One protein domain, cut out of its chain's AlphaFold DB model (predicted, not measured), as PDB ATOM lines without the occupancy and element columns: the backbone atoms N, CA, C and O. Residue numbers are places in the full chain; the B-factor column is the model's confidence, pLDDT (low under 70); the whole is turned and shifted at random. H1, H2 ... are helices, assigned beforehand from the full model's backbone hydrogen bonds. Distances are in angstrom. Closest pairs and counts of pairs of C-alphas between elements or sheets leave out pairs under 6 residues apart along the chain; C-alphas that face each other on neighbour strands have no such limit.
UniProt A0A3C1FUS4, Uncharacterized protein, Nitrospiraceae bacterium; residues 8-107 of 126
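AT A GLANCE: This is residues 8 to 107 of the 126 residues of an uncharacterized protein of Nitrospiraceae bacterium (UniProt A0A3C1FUS4). The model is a long, loose pair of helical lobes: H1, H2 and H7 make one lobe, H3, H4, H5 and H6 the other, and the chain passes between them twice, through residues 33 to 35 and residues 90 to 93. In the first lobe H7 crosses H2, with H1 near H2; in the second H4 crosses H5, and H3 meets H6 about at right angles. The printed part has 100 residues with seven named helices, H1 to H7 in order along the chain, and no named strand; its class is all helix. It is loose, with a radius of gyration of the C-alphas of 17.3 A, and only just elongated, spanning 51 by 26 by 18 A.

IN THESE COORDINATES: H1 holds residues 8 to 13, beginning at C-alpha 8 at (-98.467, 25.940, 56.783). H2, residues 19 to 32, is 20.3 A long from first to last C-alpha. H3 holds residues 36 to 42. H4, residues 48 to 61, is 20.0 A long and begins at C-alpha 48 at (-68.785, 12.051, 45.423). H5 holds residues 65 to 71. H6, residues 77 to 89, is 18.3 A long. H7, residues 94 to 100, ends at C-alpha 100 at (-97.436, 11.313, 56.497).

HOW THE PARTS SIT: H1 and H2 are close but not clearly touching; their closest C-alphas, of Gly 8 and Ile 22, are 6.7 A apart. H2 touches H7 about perpendicular, at 86 degrees, with the C-alphas of Ala 25 and Ala 97 closest at 4.8 A. H2 is apart from H3, H4, H5 and H6. H3 touches H6 about perpendicular, at 87 degrees, through residues 83 to 87 of H6 alone; the closest C-alphas, of Val 36 and Leu 83, are 6.1 A apart. H3 and H5 only just touch, with 3 pairs of C-alphas within 8 A, the closest being Val 36 and Gly 66 at 7.1 A. H4 touches H5 about perpendicular, at 84 degrees, with residues 54 to 58 of H4 alone; the C-alphas of Val 54 and Ala 69 are closest at 6.2 A. H5 and H6 form a helical hairpin at a shallow tilt of 15 degrees, opposite ways, and only just touch, with 3 pairs within 8 A; the closest C-alphas are those of Val 70 and Arg 77, 6.2 A apart. In H1 to H7 every O i to N i+4 pair is within hydrogen-bond range.

THE WHOLE: The two C-alphas farthest apart, of Gly 15 and Asn 73, are 51.2 A from each other. The printed part has no cut, and its six links between helices are tight. The mean pLDDT of the printed part is 93.8, and no printed residue is under 70.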
ATOM      1  N   GLY A   8     -98.686  26.368  55.393       89.75
ATOM      2  CA  GLY A   8     -98.467  25.940  56.783       89.75
ATOM      3  C   GLY A   8     -98.878  26.982  57.833       89.75
ATOM      4  O   GLY A   8     -99.444  26.617  58.854       89.75
ATOM      5  N   ARG A   9     -98.661  28.281  57.571       90.00
ATOM      6  CA  ARG A   9     -99.123  29.348  58.476       90.00
ATOM      7  C   ARG A   9    -100.648  29.431  58.484       90.00
ATOM      8  O   ARG A   9    -101.230  29.520  59.552       90.00
ATOM      9  N   PHE A  10    -101.269  29.344  57.312       92.25
ATOM     10  CA  PHE A  10    -102.725  29.323  57.183       92.25
ATOM     11  C   PHE A  10    -103.365  28.182  57.996       92.25
ATOM     12  O   PHE A  10    -104.331  28.406  58.718       92.25
ATOM     13  N   LEU A  11    -102.788  26.977  57.944       93.56
ATOM     14  CA  LEU A  11    -103.254  25.841  58.747       93.56
ATOM     15  C   LEU A  11    -103.054  26.061  60.256       93.56
ATOM     16  O   LEU A  11    -103.928  25.713  61.047       93.56
ATOM     17  N   MET A  12    -101.926  26.659  60.661       93.69
ATOM     18  CA  MET A  12    -101.679  27.014  62.065       93.69
ATOM     19  C   MET A  12    -102.673  28.054  62.587       93.69
ATOM     20  O   MET A  12    -103.166  27.919  63.702       93.69
ATOM     21  N   GLU A  13    -102.982  29.082  61.793       91.88
ATOM     22  CA  GLU A  13    -103.948  30.131  62.153       91.88
ATOM     23  C   GLU A  13    -105.368  29.571  62.327       91.88
ATOM     24  O   GLU A  13    -106.138  30.091  63.129       91.88
ATOM     25  N   ARG A  14    -105.697  28.469  61.638       91.81
ATOM     26  CA  ARG A  14    -106.942  27.704  61.827       91.81
ATOM     27  C   ARG A  14    -106.886  26.694  62.983       91.81
ATOM     28  O   ARG A  14    -107.875  26.020  63.241       91.81
ATOM     29  N   GLY A  15    -105.752  26.574  63.676       93.50
ATOM     30  CA  GLY A  15    -105.567  25.638  64.787       93.50
ATOM     31  C   GLY A  15    -105.484  24.165  64.375       93.50
ATOM     32  O   GLY A  15    -105.569  23.297  65.241       93.50
ATOM     33  N   LEU A  16    -105.310  23.875  63.080       94.69
ATOM     34  CA  LEU A  16    -105.313  22.509  62.543       94.69
ATOM     35  C   LEU A  16    -103.977  21.789  62.741       94.69
ATOM     36  O   LEU A  16    -103.950  20.573  62.884       94.69
ATOM     37  N   ILE A  17    -102.868  22.532  62.756       94.94
ATOM     38  CA  ILE A  17    -101.517  21.992  62.963       94.94
ATOM     39  C   ILE A  17    -100.715  22.885  63.912       94.94
ATOM     40  O   ILE A  17    -101.030  24.065  64.088       94.94
ATOM     41  N   ARG A  18     -99.627  22.353  64.479       94.56
ATOM     42  CA  ARG A  18     -98.661  23.113  65.289       94.56
ATOM     43  C   ARG A  18     -97.358  23.350  64.529       94.56
ATOM     44  O   ARG A  18     -97.041  22.675  63.553       94.56
ATOM     45  N   GLU A  19     -96.540  24.277  65.021       92.56
ATOM     46  CA  GLU A  19     -95.212  24.555  64.451       92.56
ATOM     47  C   GLU A  19     -94.311  23.304  64.426       92.56
ATOM     48  O   GLU A  19     -93.629  23.038  63.436       92.56
ATOM     49  N   ALA A  20     -94.378  22.471  65.470       93.81
ATOM     50  CA  ALA A  20     -93.665  21.194  65.523       93.81
ATOM     51  C   ALA A  20     -94.032  20.255  64.359       93.81
ATOM     52  O   ALA A  20     -93.173  19.529  63.858       93.81
ATOM     53  N   ASP A  21     -95.281  20.290  63.894       94.69
ATOM     54  CA  ASP A  21     -95.752  19.455  62.789       94.69
ATOM     55  C   ASP A  21     -95.210  19.950  61.448       94.69
ATOM     56  O   ASP A  21     -94.789  19.151  60.611       94.69
ATOM     57  N   ILE A  22     -95.097  21.274  61.282       92.44
ATOM     58  CA  ILE A  22     -94.392  21.874  60.143       92.44
ATOM     59  C   ILE A  22     -92.940  21.400  60.120       92.44
ATOM     60  O   ILE A  22     -92.449  21.002  59.064       92.44
ATOM     61  N   HIS A  23     -92.247  21.418  61.261       93.00
ATOM     62  CA  HIS A  23     -90.866  20.944  61.332       93.00
ATOM     63  C   HIS A  23     -90.745  19.466  60.948       93.00
ATOM     64  O   HIS A  23     -89.910  19.132  60.105       93.00
ATOM     65  N   LYS A  24     -91.605  18.595  61.488       92.94
ATOM     66  CA  LYS A  24     -91.631  17.165  61.138       92.94
ATOM     67  C   LYS A  24     -91.883  16.944  59.645       92.94
ATOM     68  O   LYS A  24     -91.124  16.222  59.003       92.94
ATOM     69  N   ALA A  25     -92.884  17.613  59.071       93.38
ATOM     70  CA  ALA A  25     -93.198  17.511  57.648       93.38
ATOM     71  C   ALA A  25     -92.037  18.002  56.764       93.38
ATOM     72  O   ALA A  25     -91.724  17.394  55.744       93.38
ATOM     73  N   ARG A  26     -91.333  19.071  57.165       90.88
ATOM     74  CA  ARG A  26     -90.144  19.559  56.442       90.88
ATOM     75  C   ARG A  26     -88.981  18.576  56.485       90.88
ATOM     76  O   ARG A  26     -88.279  18.445  55.484       90.88
ATOM     77  N   ILE A  27     -88.782  17.895  57.611       90.62
ATOM     78  CA  ILE A  27     -87.778  16.833  57.730       90.62
ATOM     79  C   ILE A  27     -88.131  15.676  56.786       90.62
ATOM     80  O   ILE A  27     -87.260  15.237  56.038       90.62
ATOM     81  N   ALA A  28     -89.397  15.247  56.757       88.38
ATOM     82  CA  ALA A  28     -89.869  14.211  55.837       88.38
ATOM     83  C   ALA A  28     -89.654  14.604  54.364       88.38
ATOM     84  O   ALA A  28     -89.029  13.855  53.619       88.38
ATOM     85  N   GLN A  29     -90.042  15.823  53.963       89.88
ATOM     86  CA  GLN A  29     -89.778  16.322  52.607       89.88
ATOM     87  C   GLN A  29     -88.290  16.341  52.262       89.88
ATOM     88  O   GLN A  29     -87.924  16.005  51.146       89.88
ATOM     89  N   LYS A  30     -87.418  16.765  53.186       84.50
ATOM     90  CA  LYS A  30     -85.975  16.824  52.914       84.50
ATOM     91  C   LYS A  30     -85.382  15.432  52.692       84.50
ATOM     92  O   LYS A  30     -84.459  15.300  51.898       84.50
ATOM     93  N   ARG A  31     -85.893  14.425  53.401       82.94
ATOM     94  CA  ARG A  31     -85.462  13.036  53.244       82.94
ATOM     95  C   ARG A  31     -85.886  12.463  51.890       82.94
ATOM     96  O   ARG A  31     -85.090  11.776  51.263       82.94
ATOM     97  N   ASP A  32     -87.105  12.763  51.450       81.69
ATOM     98  CA  ASP A  32     -87.703  12.095  50.289       81.69
ATOM     99  C   ASP A  32     -87.462  12.878  48.973       81.69
ATOM    100  O   ASP A  32     -87.230  12.281  47.919       81.69
ATOM    101  N   ASN A  33     -87.370  14.214  49.031       88.25
ATOM    102  CA  ASN A  33     -87.145  15.095  47.871       88.25
ATOM    103  C   ASN A  33     -85.651  15.255  47.557       88.25
ATOM    104  O   ASN A  33     -85.115  16.372  47.544       88.25
ATOM    105  N   LEU A  34     -84.983  14.131  47.308       84.75
ATOM    106  CA  LEU A  34     -83.561  14.089  46.975       84.75
ATOM    107  C   LEU A  34     -83.237  14.931  45.732       84.75
ATOM    108  O   LEU A  34     -83.995  15.003  44.761       84.75
ATOM    109  N   ARG A  35     -82.068  15.570  45.744       91.44
ATOM    110  CA  ARG A  35     -81.492  16.301  44.611       91.44
ATOM    111  C   ARG A  35     -80.919  15.326  43.589       91.44
ATOM    112  O   ARG A  35     -80.391  14.293  43.966       91.44
ATOM    113  N   VAL A  36     -80.919  15.702  42.306       92.44
ATOM    114  CA  VAL A  36     -80.397  14.876  41.195       92.44
ATOM    115  C   VAL A  36     -79.031  14.250  41.503       92.44
ATOM    116  O   VAL A  36     -78.859  13.061  41.262       92.44
ATOM    117  N   GLY A  37     -78.088  15.003  42.083       93.62
ATOM    118  CA  GLY A  37     -76.778  14.470  42.479       93.62
ATOM    119  C   GLY A  37     -76.851  13.368  43.545       93.62
ATOM    120  O   GLY A  37     -76.163  12.361  43.431       93.62
ATOM    121  N   GLU A  38     -77.737  13.498  44.535       93.44
ATOM    122  CA  GLU A  38     -77.950  12.478  45.574       93.44
ATOM    123  C   GLU A  38     -78.544  11.194  44.976       93.44
ATOM    124  O   GLU A  38     -78.105  10.094  45.310       93.44
ATOM    125  N   ILE A  39     -79.491  11.332  44.040       94.12
ATOM    126  CA  ILE A  39     -80.069  10.197  43.300       94.12
ATOM    127  C   ILE A  39     -78.995   9.513  42.449       94.12
ATOM    128  O   ILE A  39     -78.859   8.291  42.469       94.12
ATOM    129  N   ALA A  40     -78.203  10.307  41.727       95.50
ATOM    130  CA  ALA A  40     -77.141   9.808  40.865       95.50
ATOM    131  C   ALA A  40     -76.079   9.036  41.660       95.50
ATOM    132  O   ALA A  40     -75.669   7.957  41.235       95.50
ATOM    133  N   LYS A  41     -75.699   9.536  42.845       96.06
ATOM    134  CA  LYS A  41     -74.806   8.833  43.775       96.06
ATOM    135  C   LYS A  41     -75.400   7.519  44.259       96.06
ATOM    136  O   LYS A  41     -74.724   6.495  44.225       96.06
ATOM    137  N   ALA A  42     -76.665   7.529  44.681       92.75
ATOM    138  CA  ALA A  42     -77.350   6.328  45.154       92.75
ATOM    139  C   ALA A  42     -77.439   5.235  44.072       92.75
ATOM    140  O   ALA A  42     -77.382   4.051  44.393       92.75
ATOM    141  N   ARG A  43     -77.523   5.621  42.791       92.88
ATOM    142  CA  ARG A  43     -77.488   4.702  41.641       92.88
ATOM    143  C   ARG A  43     -76.079   4.320  41.171       92.88
ATOM    144  O   ARG A  43     -75.958   3.574  40.204       92.88
ATOM    145  N   GLY A  44     -75.025   4.846  41.797       95.12
ATOM    146  CA  GLY A  44     -73.642   4.654  41.346       95.12
ATOM    147  C   GLY A  44     -73.334   5.292  39.985       95.12
ATOM    148  O   GLY A  44     -72.354   4.918  39.352       95.12
ATOM    149  N   MET A  45     -74.171   6.228  39.519       96.81
ATOM    150  CA  MET A  45     -73.967   6.956  38.261       96.81
ATOM    151  C   MET A  45     -72.955   8.091  38.408       96.81
ATOM    152  O   MET A  45     -72.291   8.427  37.437       96.81
ATOM    153  N   LEU A  46     -72.863   8.684  39.602       97.69
ATOM    154  CA  LEU A  46     -71.874   9.702  39.948       97.69
ATOM    155  C   LEU A  46     -71.172   9.317  41.246       97.69
ATOM    156  O   LEU A  46     -71.803   8.822  42.183       97.69
ATOM    157  N   THR A  47     -69.876   9.584  41.320       97.56
ATOM    158  CA  THR A  47     -69.121   9.524  42.571       97.56
ATOM    159  C   THR A  47     -69.300  10.811  43.380       97.56
ATOM    160  O   THR A  47     -69.846  11.806  42.901       97.56
ATOM    161  N   GLU A  48     -68.831  10.815  44.632       96.38
ATOM    162  CA  GLU A  48     -68.785  12.051  45.423       96.38
ATOM    163  C   GLU A  48     -67.899  13.110  44.749       96.38
ATOM    164  O   GLU A  48     -68.264  14.279  44.713       96.38
ATOM    165  N   GLU A  49     -66.772  12.700  44.162       97.31
ATOM    166  CA  GLU A  49     -65.848  13.598  43.465       97.31
ATOM    167  C   GLU A  49     -66.500  14.245  42.236       97.31
ATOM    168  O   GLU A  49     -66.405  15.460  42.054       97.31
ATOM    169  N   ASP A  50     -67.253  13.468  41.450       97.69
ATOM    170  CA  ASP A  50     -68.004  13.988  40.302       97.69
ATOM    171  C   ASP A  50     -69.028  15.044  40.730       97.69
ATOM    172  O   ASP A  50     -69.183  16.081  40.083       97.69
ATOM    173  N   ILE A  51     -69.718  14.805  41.849       97.25
ATOM    174  CA  ILE A  51     -70.694  15.748  42.402       97.25
ATOM    175  C   ILE A  51     -70.003  17.034  42.841       97.25
ATOM    176  O   ILE A  51     -70.471  18.113  42.475       97.25
ATOM    177  N   GLN A  52     -68.889  16.943  43.574       97.19
ATOM    178  CA  GLN A  52     -68.128  18.121  43.999       97.19
ATOM    179  C   GLN A  52     -67.649  18.937  42.796       97.19
ATOM    180  O   GLN A  52     -67.816  20.156  42.776       97.19
ATOM    181  N   ARG A  53     -67.149  18.276  41.747       96.88
ATOM    182  CA  ARG A  53     -66.748  18.943  40.503       96.88
ATOM    183  C   ARG A  53     -67.904  19.716  39.867       96.88
ATOM    184  O   ARG A  53     -67.727  20.869  39.481       96.88
ATOM    185  N   VAL A  54     -69.086  19.107  39.770       97.62
ATOM    186  CA  VAL A  54     -70.274  19.781  39.221       97.62
ATOM    187  C   VAL A  54     -70.699  20.967  40.091       97.62
ATOM    188  O   VAL A  54     -71.093  21.996  39.546       97.62
ATOM    189  N   LEU A  55     -70.621  20.844  41.419       95.75
ATOM    190  CA  LEU A  55     -70.986  21.918  42.349       95.75
ATOM    191  C   LEU A  55     -70.049  23.126  42.247       95.75
ATOM    192  O   LEU A  55     -70.543  24.247  42.224       95.75
ATOM    193  N   ILE A  56     -68.738  22.904  42.111       97.38
ATOM    194  CA  ILE A  56     -67.756  23.982  41.895       97.38
ATOM    195  C   ILE A  56     -68.093  24.752  40.612       97.38
ATOM    196  O   ILE A  56     -68.228  25.970  40.627       97.38
ATOM    197  N   ILE A  57     -68.333  24.037  39.508       96.75
ATOM    198  CA  ILE A  57     -68.718  24.668  38.236       96.75
ATOM    199  C   ILE A  57     -70.047  25.420  38.382       96.75
ATOM    200  O   ILE A  57     -70.201  26.514  37.850       96.75
ATOM    201  N   GLN A  58     -71.018  24.849  39.099       95.94
ATOM    202  CA  GLN A  58     -72.308  25.489  39.345       95.94
ATOM    203  C   GLN A  58     -72.170  26.792  40.141       95.94
ATOM    204  O   GLN A  58     -72.933  27.723  39.886       95.94
ATOM    205  N   GLU A  59     -71.239  26.867  41.092       94.81
ATOM    206  CA  GLU A  59     -70.957  28.087  41.851       94.81
ATOM    207  C   GLU A  59     -70.404  29.193  40.942       94.81
ATOM    208  O   GLU A  59     -70.879  30.329  41.004       94.81
ATOM    209  N   ASP A  60     -69.500  28.839  40.029       95.44
ATOM    210  CA  ASP A  60     -68.875  29.783  39.099       95.44
ATOM    211  C   ASP A  60     -69.818  30.240  37.972       95.44
ATOM    212  O   ASP A  60     -69.778  31.399  37.551       95.44
ATOM    213  N   THR A  61     -70.663  29.343  37.450       94.75
ATOM    214  CA  THR A  61     -71.462  29.610  36.238       94.75
ATOM    215  C   THR A  61     -72.950  29.824  36.492       94.75
ATOM    216  O   THR A  61     -73.658  30.295  35.599       94.75
ATOM    217  N   LEU A  62     -73.449  29.479  37.684       93.12
ATOM    218  CA  LEU A  62     -74.875  29.473  38.047       93.12
ATOM    219  C   LEU A  62     -75.752  28.577  37.149       93.12
ATOM    220  O   LEU A  62     -76.980  28.711  37.118       93.12
ATOM    221  N   GLU A  63     -75.148  27.639  36.419       94.25
ATOM    222  CA  GLU A  63     -75.869  26.690  35.573       94.25
ATOM    223  C   GLU A  63     -76.553  25.585  36.395       94.25
ATOM    224  O   GLU A  63     -76.260  25.328  37.566       94.25
ATOM    225  N   LYS A  64     -77.505  24.874  35.781       94.69
ATOM    226  CA  LYS A  64     -78.184  23.762  36.459       94.69
ATOM    227  C   LYS A  64     -77.256  22.552  36.563       94.69
ATOM    228  O   LYS A  64     -76.713  22.115  35.553       94.69
ATOM    229  N   PHE A  65     -77.209  21.931  37.743       96.12
ATOM    230  CA  PHE A  65     -76.418  20.726  38.038       96.12
ATOM    231  C   PHE A  65     -76.476  19.676  36.918       96.12
ATOM    232  O   PHE A  65     -75.450  19.255  36.398       96.12
ATOM    233  N   GLY A  66     -77.683  19.288  36.489       95.25
ATOM    234  CA  GLY A  66     -77.852  18.276  35.444       95.25
ATOM    235  C   GLY A  66     -77.278  18.683  34.084       95.25
ATOM    236  O   GLY A  66     -76.731  17.845  33.374       95.25
ATOM    237  N   GLN A  67     -77.357  19.967  33.723       96.69
ATOM    238  CA  GLN A  67     -76.793  20.467  32.464       96.69
ATOM    239  C   GLN A  67     -75.265  20.405  32.488       96.69
ATOM    240  O   GLN A  67     -74.664  19.949  31.517       96.69
ATOM    241  N   ILE A  68     -74.661  20.798  33.612       97.75
ATOM    242  CA  ILE A  68     -73.217  20.702  33.828       97.75
ATOM    243  C   ILE A  68     -72.780  19.235  33.779       97.75
ATOM    244  O   ILE A  68     -71.873  18.905  33.028       97.75
ATOM    245  N   ALA A  69     -73.464  18.339  34.499       97.38
ATOM    246  CA  ALA A  69     -73.126  16.916  34.522       97.38
ATOM    247  C   ALA A  69     -73.153  16.274  33.121       97.38
ATOM    248  O   ALA A  69     -72.309  15.436  32.811       97.38
ATOM    249  N   VAL A  70     -74.078  16.696  32.250       97.81
ATOM    250  CA  VAL A  70     -74.104  16.248  30.848       97.81
ATOM    251  C   VAL A  70     -72.977  16.864  30.021       97.81
ATOM    252  O   VAL A  70     -72.341  16.161  29.241       97.81
ATOM    253  N   ARG A  71     -72.706  18.165  30.182       97.12
ATOM    254  CA  ARG A  71     -71.621  18.858  29.468       97.12
ATOM    255  C   ARG A  71     -70.244  18.286  29.814       97.12
ATOM    256  O   ARG A  71     -69.421  18.121  28.922       97.12
ATOM    257  N   GLU A  72     -70.021  17.960  31.084       96.94
ATOM    258  CA  GLU A  72     -68.778  17.363  31.587       96.94
ATOM    259  C   GLU A  72     -68.660  15.859  31.262       96.94
ATOM    260  O   GLU A  72     -67.702  15.219  31.682       96.94
ATOM    261  N   ASN A  73     -69.607  15.285  30.503       96.81
ATOM    262  CA  ASN A  73     -69.691  13.857  30.163       96.81
ATOM    263  C   ASN A  73     -69.781  12.913  31.379       96.81
ATOM    264  O   ASN A  73     -69.489  11.727  31.261       96.81
ATOM    265  N   LEU A  74     -70.212  13.428  32.534       97.69
ATOM    266  CA  LEU A  74     -70.427  12.647  33.757       97.69
ATOM    267  C   LEU A  74     -71.768  11.903  33.721       97.69
ATOM    268  O   LEU A  74     -71.913  10.828  34.292       97.69
ATOM    269  N   LEU A  75     -72.756  12.467  33.023       97.81
ATOM    270  CA  LEU A  75     -74.034  11.825  32.731       97.81
ATOM    271  C   LEU A  75     -74.341  11.913  31.239       97.81
ATOM    272  O   LEU A  75     -74.128  12.936  30.594       97.81
ATOM    273  N   SER A  76     -74.955  10.874  30.687       98.00
ATOM    274  CA  SER A  76     -75.656  10.999  29.410       98.00
ATOM    275  C   SER A  76     -76.973  11.766  29.580       98.00
ATOM    276  O   SER A  76     -77.568  11.810  30.660       98.00
ATOM    277  N   ARG A  77     -77.497  12.328  28.479       97.00
ATOM    278  CA  ARG A  77     -78.840  12.943  28.470       97.00
ATOM    279  C   ARG A  77     -79.927  11.967  28.917       97.00
ATOM    280  O   ARG A  77     -80.865  12.376  29.591       97.00
ATOM    281  N   GLN A  78     -79.794  10.694  28.551       97.25
ATOM    282  CA  GLN A  78     -80.738   9.658  28.953       97.25
ATOM    283  C   GLN A  78     -80.696   9.428  30.468       97.25
ATOM    284  O   GLN A  78     -81.739   9.497  31.108       97.25
ATOM    285  N   GLN A  79     -79.506   9.249  31.052       97.25
ATOM    286  CA  GLN A  79     -79.356   9.087  32.503       97.25
ATOM    287  C   GLN A  79     -79.882  10.306  33.263       97.25
ATOM    288  O   GLN A  79     -80.584  10.152  34.256       97.25
ATOM    289  N   LEU A  80     -79.613  11.523  32.777       97.19
ATOM    290  CA  LEU A  80     -80.183  12.724  33.385       97.19
ATOM    291  C   LEU A  80     -81.720  12.697  33.367       97.19
ATOM    292  O   LEU A  80     -82.341  13.014  34.377       97.19
ATOM    293  N   ASN A  81     -82.334  12.314  32.247       96.31
ATOM    294  CA  ASN A  81     -83.792  12.224  32.149       96.31
ATOM    295  C   ASN A  81     -84.368  11.162  33.095       96.31
ATOM    296  O   ASN A  81     -85.401  11.400  33.714       96.31
ATOM    297  N   GLU A  82     -83.697  10.019  33.243       95.69
ATOM    298  CA  GLU A  82     -84.085   8.975  34.200       95.69
ATOM    299  C   GLU A  82     -84.035   9.489  35.647       95.69
ATOM    300  O   GLU A  82     -84.980   9.279  36.406       95.69
ATOM    301  N   LEU A  83     -82.977  10.220  36.012       95.25
ATOM    302  CA  LEU A  83     -82.827  10.817  37.342       95.25
ATOM    303  C   LEU A  83     -83.870  11.905  37.618       95.25
ATOM    304  O   LEU A  83     -84.383  11.992  38.731       95.25
ATOM    305  N   LEU A  84     -84.182  12.739  36.621       93.25
ATOM    306  CA  LEU A  84     -85.212  13.775  36.738       93.25
ATOM    307  C   LEU A  84     -86.601  13.165  36.905       93.25
ATOM    308  O   LEU A  84     -87.360  13.621  37.754       93.25
ATOM    309  N   LYS A  85     -86.906  12.108  36.146       93.38
ATOM    310  CA  LYS A  85     -88.167  11.381  36.281       93.38
ATOM    311  C   LYS A  85     -88.304  10.767  37.674       93.38
ATOM    312  O   LYS A  85     -89.316  10.957  38.328       93.38
ATOM    313  N   GLU A  86     -87.262  10.104  38.171       90.94
ATOM    314  CA  GLU A  86     -87.279   9.554  39.530       90.94
ATOM    315  C   GLU A  86     -87.408  10.642  40.604       90.94
ATOM    316  O   GLU A  86     -88.071  10.443  41.620       90.94
ATOM    317  N   GLN A  87     -86.766  11.795  40.404       89.56
ATOM    318  CA  GLN A  87     -86.912  12.927  41.312       89.56
ATOM    319  C   GLN A  87     -88.362  13.416  41.375       89.56
ATOM    320  O   GLN A  87     -88.842  13.731  42.463       89.56
ATOM    321  N   GLU A  88     -89.031  13.496  40.226       87.44
ATOM    322  CA  GLU A  88     -90.432  13.896  40.113       87.44
ATOM    323  C   GLU A  88     -91.363  12.859  40.751       87.44
ATOM    324  O   GLU A  88     -92.182  13.220  41.594       87.44
ATOM    325  N   ASP A  89     -91.165  11.575  40.445       86.31
ATOM    326  CA  ASP A  89     -91.986  10.468  40.953       86.31
ATOM    327  C   ASP A  89     -91.927  10.334  42.488       86.31
ATOM    328  O   ASP A  89     -92.862   9.831  43.110       86.31
ATOM    329  N   ARG A  90     -90.831  10.776  43.120       82.44
ATOM    330  CA  ARG A  90     -90.664  10.753  44.585       82.44
ATOM    331  C   ARG A  90     -90.955  12.082  45.269       82.44
ATOM    332  O   ARG A  90     -90.743  12.191  46.476       82.44
ATOM    333  N   TYR A  91     -91.362  13.108  44.527       87.56
ATOM    334  CA  TYR A  91     -91.537  14.430  45.103       87.56
ATOM    335  C   TYR A  91     -92.714  14.442  46.087       87.56
ATOM    336  O   TYR A  91     -93.875  14.463  45.696       87.56
ATOM    337  N   LEU A  92     -92.398  14.491  47.377       89.25
ATOM    338  CA  LEU A  92     -93.349  14.624  48.465       89.25
ATOM    339  C   LEU A  92     -93.772  16.089  48.605       89.25
ATOM    340  O   LEU A  92     -92.982  16.967  49.000       89.25
ATOM    341  N   PHE A  93     -95.039  16.377  48.319       91.94
ATOM    342  CA  PHE A  93     -95.625  17.694  48.524       91.94
ATOM    343  C   PHE A  93     -95.777  18.003  50.018       91.94
ATOM    344  O   PHE A  93     -95.843  17.130  50.878       91.94
ATOM    345  N   PHE A  94     -95.837  19.293  50.363       91.75
ATOM    346  CA  PHE A  94     -95.878  19.693  51.775       91.75
ATOM    347  C   PHE A  94     -97.173  19.245  52.475       91.75
ATOM    348  O   PHE A  94     -97.132  18.918  53.655       91.75
ATOM    349  N   GLY A  95     -98.301  19.212  51.756       93.06
ATOM    350  CA  GLY A  95     -99.565  18.678  52.274       93.06
ATOM    351  C   GLY A  95     -99.474  17.181  52.570       93.06
ATOM    352  O   GLY A  95     -99.783  16.763  53.678       93.06
ATOM    353  N   GLU A  96     -98.946  16.398  51.632       93.44
ATOM    354  CA  GLU A  96     -98.713  14.957  51.808       93.44
ATOM    355  C   GLU A  96     -97.748  14.677  52.962       93.44
ATOM    356  O   GLU A  96     -97.981  13.782  53.766       93.44
ATOM    357  N   ALA A  97     -96.697  15.488  53.112       95.00
ATOM    358  CA  ALA A  97     -95.773  15.370  54.235       95.00
ATOM    359  C   ALA A  97     -96.453  15.614  55.592       95.00
ATOM    360  O   ALA A  97     -96.078  14.979  56.575       95.00
ATOM    361  N   LEU A  98     -97.437  16.518  55.665       95.50
ATOM    362  CA  LEU A  98     -98.226  16.743  56.880       95.50
ATOM    363  C   LEU A  98     -99.131  15.541  57.198       95.50
ATOM    364  O   LEU A  98     -99.242  15.166  58.365       95.50
ATOM    365  N   VAL A  99     -99.712  14.905  56.175       96.25
ATOM    366  CA  VAL A  99    -100.477  13.653  56.330       96.25
ATOM    367  C   VAL A  99     -99.571  12.523  56.812       96.25
ATOM    368  O   VAL A  99     -99.881  11.854  57.795       96.25
ATOM    369  N   LEU A 100     -98.406  12.361  56.183       94.00
ATOM    370  CA  LEU A 100     -97.436  11.313  56.497       94.00
ATOM    371  C   LEU A 100     -96.970  11.351  57.961       94.00
ATOM    372  O   LEU A 100     -96.763  10.305  58.570       94.00
ATOM    373  N   VAL A 101     -96.803  12.546  58.538       94.75
ATOM    374  CA  VAL A 101     -96.402  12.705  59.948       94.75
ATOM    375  C   VAL A 101     -97.587  12.686  60.924       94.75
ATOM    376  O   VAL A 101     -97.387  12.906  62.119       94.75
ATOM    377  N   GLY A 102     -98.803  12.435  60.429       94.56
ATOM    378  CA  GLY A 102    -100.031  12.348  61.220       94.56
ATOM    379  C   GLY A 102    -100.527  13.689  61.763       94.56
ATOM    380  O   GLY A 102    -101.245  13.709  62.759       94.56
ATOM    381  N   ALA A 103    -100.124  14.811  61.159       95.69
ATOM    382  CA  ALA A 103    -100.502  16.142  61.637       95.69
ATOM    383  C   ALA A 103    -101.938  16.531  61.266       95.69
ATOM    384  O   ALA A 103    -102.545  17.359  61.937       95.69
ATOM    385  N   ILE A 104    -102.451  15.983  60.167       96.56
ATOM    386  CA  ILE A 104    -103.724  16.344  59.538       96.56
ATOM    387  C   ILE A 104    -104.144  15.194  58.610       96.56
ATOM    388  O   ILE A 104    -103.274  14.481  58.105       96.56
ATOM    389  N   SER A 105    -105.444  14.983  58.388       97.00
ATOM    390  CA  SER A 105    -105.901  13.966  57.432       97.00
ATOM    391  C   SER A 105    -105.741  14.441  55.988       97.00
ATOM    392  O   SER A 105    -105.646  15.637  55.708       97.00
ATOM    393  N   GLU A 106    -105.725  13.495  55.052       95.50
ATOM    394  CA  GLU A 106    -105.688  13.811  53.624       95.50
ATOM    395  C   GLU A 106    -106.922  14.609  53.182       95.50
ATOM    396  O   GLU A 106    -106.785  15.599  52.460       95.50
ATOM    397  N   GLU A 107    -108.114  14.243  53.669       96.12
ATOM    398  CA  GLU A 107    -109.350  14.965  53.347       96.12
ATOM    399  C   GLU A 107    -109.274  16.425  53.801       96.12
ATOM    400  O   GLU A 107    -109.581  17.334  53.024       96.12
TER     401      GLU A 107